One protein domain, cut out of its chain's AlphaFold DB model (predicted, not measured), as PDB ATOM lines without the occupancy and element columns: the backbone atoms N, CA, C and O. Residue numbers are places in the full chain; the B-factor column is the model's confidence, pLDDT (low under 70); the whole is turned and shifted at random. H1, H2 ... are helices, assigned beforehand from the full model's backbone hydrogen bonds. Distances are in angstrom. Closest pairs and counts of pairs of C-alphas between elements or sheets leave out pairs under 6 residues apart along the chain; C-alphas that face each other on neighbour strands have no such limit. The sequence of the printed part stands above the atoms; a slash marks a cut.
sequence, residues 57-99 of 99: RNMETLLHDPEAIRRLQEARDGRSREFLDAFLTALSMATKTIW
ATOM      1  N   ARG A  57     171.028 198.648 169.812       65.62
ATOM      2  CA  ARG A  57     170.806 199.801 170.709       65.62
ATOM      3  C   ARG A  57     169.407 200.416 170.570       65.62
ATOM      4  O   ARG A  57     168.923 201.028 171.511       65.62
ATOM      5  N   ASN A  58     168.749 200.219 169.424       71.31
ATOM      6  CA  ASN A  58     167.438 200.788 169.099       71.31
ATOM      7  C   ASN A  58     166.323 199.737 169.188       71.31
ATOM      8  O   ASN A  58     165.571 199.515 168.238       71.31
ATOM      9  N   MET A  59     166.242 199.059 170.330       65.81
ATOM     10  CA  MET A  59     165.319 197.941 170.523       65.81
ATOM     11  C   MET A  59     163.843 198.364 170.431       65.81
ATOM     12  O   MET A  59     163.033 197.620 169.888       65.81
ATOM     13  N   GLU A  60     163.489 199.579 170.865       63.22
ATOM     14  CA  GLU A  60     162.118 200.099 170.745       63.22
ATOM     15  C   GLU A  60     161.657 200.202 169.291       63.22
ATOM     16  O   GLU A  60     160.583 199.712 168.953       63.22
ATOM     17  N   THR A  61     162.477 200.774 168.408       68.81
ATOM     18  CA  THR A  61     162.163 200.859 166.974       68.81
ATOM     19  C   THR A  61     161.963 199.472 166.374       68.81
ATOM     20  O   THR A  61     161.039 199.262 165.595       68.81
ATOM     21  N   LEU A  62     162.798 198.515 166.781       68.31
ATOM     22  CA  LEU A  62     162.732 197.141 166.303       68.31
ATOM     23  C   LEU A  62     161.433 196.439 166.713       68.31
ATOM     24  O   LEU A  62     160.780 195.805 165.896       68.31
ATOM     25  N   LEU A  63     161.032 196.589 167.978       65.56
ATOM     26  CA  LEU A  63     159.824 195.968 168.529       65.56
ATOM     27  C   LEU A  63     158.529 196.518 167.910       65.56
ATOM     28  O   LEU A  63     157.475 195.893 168.033       65.56
ATOM     29  N   HIS A  64     158.603 197.680 167.260       69.62
ATOM     30  CA  HIS A  64     157.487 198.330 166.582       69.62
ATOM     31  C   HIS A  64     157.375 198.012 165.087       69.62
ATOM     32  O   HIS A  64     156.350 198.338 164.489       69.62
ATOM     33  N   ASP A  65     158.372 197.347 164.504       74.94
ATOM     34  CA  ASP A  65     158.395 196.963 163.093       74.94
ATOM     35  C   ASP A  65     158.602 195.438 162.959       74.94
ATOM     36  O   ASP A  65     159.739 194.955 162.961       74.94
ATOM     37  N   PRO A  66     157.514 194.654 162.819       69.75
ATOM     38  CA  PRO A  66     157.596 193.203 162.643       69.75
ATOM     39  C   PRO A  66     158.454 192.772 161.447       69.75
ATOM     40  O   PRO A  66     159.074 191.709 161.482       69.75
ATOM     41  N   GLU A  67     158.523 193.594 160.400       76.06
ATOM     42  CA  GLU A  67     159.281 193.288 159.190       76.06
ATOM     43  C   GLU A  67     160.778 193.572 159.373       76.06
ATOM     44  O   GLU A  67     161.623 192.891 158.790       76.06
ATOM     45  N   ALA A  68     161.142 194.549 160.208       76.12
ATOM     46  CA  ALA A  68     162.529 194.723 160.646       76.12
ATOM     47  C   ALA A  68     163.015 193.529 161.478       76.12
ATOM     48  O   ALA A  68     164.143 193.075 161.279       76.12
ATOM     49  N   ILE A  69     162.165 192.988 162.360       74.44
ATOM     50  CA  ILE A  69     162.482 191.777 163.134       74.44
ATOM     51  C   ILE A  69     162.734 190.601 162.185       74.44
ATOM     52  O   ILE A  69     163.761 189.934 162.308       74.44
ATOM     53  N   ARG A  70     161.847 190.387 161.205       72.69
ATOM     54  CA  ARG A  70     161.974 189.299 160.227       72.69
ATOM     55  C   ARG A  70     163.273 189.391 159.423       72.69
ATOM     56  O   ARG A  70     164.017 188.420 159.354       72.69
ATOM     57  N   ARG A  71     163.598 190.577 158.899       80.12
ATOM     58  CA  ARG A  71     164.855 190.820 158.166       80.12
ATOM     59  C   ARG A  71     166.095 190.531 159.013       80.12
ATOM     60  O   ARG A  71     167.077 189.997 158.504       80.12
ATOM     61  N   LEU A  72     166.064 190.873 160.300       75.81
ATOM     62  CA  LEU A  72     167.168 190.575 161.214       75.81
ATOM     63  C   LEU A  72     167.310 189.081 161.500       75.81
ATOM     64  O   LEU A  72     168.439 188.599 161.551       75.81
ATOM     65  N   GLN A  73     166.199 188.358 161.652       72.88
ATOM     66  CA  GLN A  73     166.214 186.900 161.792       72.88
ATOM     67  C   GLN A  73     166.810 186.243 160.544       72.88
ATOM     68  O   GLN A  73     167.772 185.492 160.657       72.88
ATOM     69  N   GLU A  74     166.336 186.616 159.353       76.88
ATOM     70  CA  GLU A  74     166.847 186.099 158.076       76.88
ATOM     71  C   GLU A  74     168.356 186.370 157.908       76.88
ATOM     72  O   GLU A  74     169.121 185.476 157.537       76.88
ATOM     73  N   ALA A  75     168.817 187.580 158.245       75.50
ATOM     74  CA  ALA A  75     170.237 187.939 158.195       75.50
ATOM     75  C   ALA A  75     171.096 187.195 159.236       75.50
ATOM     76  O   ALA A  75     172.299 187.006 159.029       75.50
ATOM     77  N   ARG A  76     170.510 186.804 160.374       70.75
ATOM     78  CA  ARG A  76     171.186 186.012 161.410       70.75
ATOM     79  C   ARG A  76     171.306 184.555 160.978       70.75
ATOM     80  O   ARG A  76     172.407 184.016 160.993       70.75
ATOM     81  N   ASP A  77     170.212 183.969 160.505       75.69
ATOM     82  CA  ASP A  77     170.166 182.581 160.040       75.69
ATOM     83  C   ASP A  77     171.120 182.348 158.858       75.69
ATOM     84  O   ASP A  77     171.777 181.308 158.778       75.69
ATOM     85  N   GLY A  78     171.246 183.338 157.964       74.31
ATOM     86  CA  GLY A  78     172.247 183.336 156.896       74.31
ATOM     87  C   GLY A  78     173.681 183.261 157.431       74.31
ATOM     88  O   GLY A  78     174.431 182.369 157.039       74.31
ATOM     89  N   ARG A  79     174.041 184.127 158.390       72.62
ATOM     90  CA  ARG A  79     175.376 184.127 159.021       72.62
ATOM     91  C   ARG A  79     175.687 182.823 159.757       72.62
ATOM     92  O   ARG A  79     176.805 182.322 159.656       72.62
ATOM     93  N   SER A  80     174.716 182.252 160.471       72.69
ATOM     94  CA  SER A  80     174.892 180.966 161.158       72.69
ATOM     95  C   SER A  80     175.170 179.823 160.177       72.69
ATOM     96  O   SER A  80     176.028 178.984 160.453       72.69
ATOM     97  N   ARG A  81     174.495 179.801 159.017       72.81
ATOM     98  CA  ARG A  81     174.752 178.809 157.958       72.81
ATOM     99  C   ARG A  81     176.141 178.957 157.351       72.81
ATOM    100  O   ARG A  81     176.863 177.969 157.278       72.81
ATOM    101  N   GLU A  82     176.536 180.175 156.989       77.25
ATOM    102  CA  GLU A  82     177.875 180.446 156.448       77.25
ATOM    103  C   GLU A  82     178.981 180.012 157.420       77.25
ATOM    104  O   GLU A  82     179.973 179.407 157.011       77.25
ATOM    105  N   PHE A  83     178.795 180.268 158.720       78.25
ATOM    106  CA  PHE A  83     179.725 179.824 159.755       78.25
ATOM    107  C   PHE A  83     179.826 178.292 159.837       78.25
ATOM    108  O   PHE A  83     180.934 177.755 159.878       78.25
ATOM    109  N   LEU A  84     178.691 177.586 159.840       71.94
ATOM    110  CA  LEU A  84     178.645 176.119 159.848       71.94
ATOM    111  C   LEU A  84     179.333 175.517 158.615       71.94
ATOM    112  O   LEU A  84     180.148 174.607 158.764       71.94
ATOM    113  N   ASP A  85     179.070 176.052 157.423       80.75
ATOM    114  CA  ASP A  85     179.698 175.591 156.181       80.75
ATOM    115  C   ASP A  85     181.218 175.810 156.199       80.75
ATOM    116  O   ASP A  85     181.992 174.909 155.853       80.75
ATOM    117  N   ALA A  86     181.668 176.981 156.663       75.94
ATOM    118  CA  ALA A  86     183.089 177.281 156.821       75.94
ATOM    119  C   ALA A  86     183.763 176.340 157.832       75.94
ATOM    120  O   ALA A  86     184.846 175.809 157.571       75.94
ATOM    121  N   PHE A  87     183.105 176.084 158.964       84.00
ATOM    122  CA  PHE A  87     183.597 175.186 160.004       84.00
ATOM    123  C   PHE A  87     183.717 173.737 159.510       84.00
ATOM    124  O   PHE A  87     184.771 173.117 159.665       84.00
ATOM    125  N   LEU A  88     182.679 173.205 158.858       80.12
ATOM    126  CA  LEU A  88     182.684 171.852 158.291       80.12
ATOM    127  C   LEU A  88     183.742 171.696 157.191       80.12
ATOM    128  O   LEU A  88     184.421 170.669 157.121       80.12
ATOM    129  N   THR A  89     183.932 172.731 156.367       85.50
ATOM    130  CA  THR A  89     184.985 172.761 155.344       85.50
ATOM    131  C   THR A  89     186.375 172.682 155.979       85.50
ATOM    132  O   THR A  89     187.189 171.850 155.573       85.50
ATOM    133  N   ALA A  90     186.638 173.478 157.020       79.81
ATOM    134  CA  ALA A  90     187.911 173.456 157.741       79.81
ATOM    135  C   ALA A  90     188.190 172.089 158.398       79.81
ATOM    136  O   ALA A  90     189.305 171.572 158.311       79.81
ATOM    137  N   LEU A  91     187.168 171.458 158.984       83.19
ATOM    138  CA  LEU A  91     187.246 170.108 159.562       83.19
ATOM    139  C   LEU A  91     187.564 169.031 158.510       83.19
ATOM    140  O   LEU A  91     188.403 168.154 158.736       83.19
ATOM    141  N   SER A  92     186.933 169.113 157.338       80.62
ATOM    142  CA  SER A  92     187.203 168.228 156.197       80.62
ATOM    143  C   SER A  92     188.644 168.365 155.682       80.62
ATOM    144  O   SER A  92     189.292 167.371 155.357       80.62
ATOM    145  N   MET A  93     189.196 169.582 155.660       78.88
ATOM    146  CA  MET A  93     190.601 169.806 155.291       78.88
ATOM    147  C   MET A  93     191.572 169.258 156.347       78.88
ATOM    148  O   MET A  93     192.556 168.605 155.998       78.88
ATOM    149  N   ALA A  94     191.278 169.457 157.633       73.50
ATOM    150  CA  ALA A  94     192.111 168.955 158.726       73.50
ATOM    151  C   ALA A  94     192.186 167.418 158.742       73.50
ATOM    152  O   ALA A  94     193.264 166.846 158.891       73.50
ATOM    153  N   THR A  95     191.061 166.737 158.511       72.88
ATOM    154  CA  THR A  95     191.000 165.263 158.469       72.88
ATOM    155  C   THR A  95     191.700 164.657 157.248       72.88
ATOM    156  O   THR A  95     192.238 163.555 157.345       72.88
ATOM    157  N   LYS A  96     191.781 165.381 156.122       62.97
ATOM    158  CA  LYS A  96     192.537 164.958 154.926       62.97
ATOM    159  C   LYS A  96     194.058 165.084 155.052       62.97
ATOM    160  O   LYS A  96     194.759 164.562 154.198       62.97
ATOM    161  N   THR A  97     194.573 165.750 156.085       55.88
ATOM    162  CA  THR A  97     196.023 165.986 156.258       55.88
ATOM    163  C   THR A  97     196.706 164.884 157.093       55.88
ATOM    164  O   THR A  97     197.901 164.954 157.355       55.88
ATOM    165  N   ILE A  98     195.955 163.866 157.536       55.69
ATOM    166  CA  ILE A  98     196.425 162.797 158.443       55.69
ATOM    167  C   ILE A  98     196.663 161.452 157.703       55.69
ATOM    168  O   ILE A  98     197.010 160.458 158.335       55.69
ATOM    169  N   TRP A  99     196.554 161.413 156.369       44.59
ATOM    170  CA  TRP A  99     196.887 160.239 155.541       44.59
ATOM    171  C   TRP A  99     197.879 160.585 154.435       44.59
ATOM    172  O   TRP A  99     197.685 161.642 153.794       44.59
TER     173      TRP A  99
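This is residues 57 to 99 of the 99 residues of an uncharacterized protein of Phycisphaerales bacterium (UniProt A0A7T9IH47). One long, nearly straight helix, H2, makes the length of a rod, and a one-turn helix, H1, sits at its first end and makes a corner with it, like the short foot of an L. The printed part has 43 residues with two named helices, H1 then H2, and no named strand; the class is all helix. The whole is extended, with a radius of gyration of the C-alphas of 17.4 A and spans of 56 by 17 by 6 A.

H1 is residues 59 to 63, beginning at C-alpha 59 at (165.319, 197.941, 170.523). H2 is residues 66 to 96, 45.6 A from first to last C-alpha, from (157.596, 193.203, 162.643) to (192.537, 164.958, 154.926).

A tight link of 2 residues joins H1 to H2. The helices only just touch, and only at the corner by their link, with 3 pairs of C-alphas within 8 A; H2 touches with residues 68 to 69 alone. The closest C-alphas are those of Leu 62 and Ala 68, 6.2 A apart. In H1 and H2 every O i to N i+4 pair is within hydrogen-bond range. Residues 73 to 99, of which 73 to 96 belong to H2, stand free.

The two C-alphas farthest apart, those of His 64 and Trp 99, are 55.9 A apart. The printed part has no cut and ends at the chain's last residue. Mean pLDDT of the printed part is 72.7; residues 57, 59 to 64, 66 and 96 to 99 are under 70.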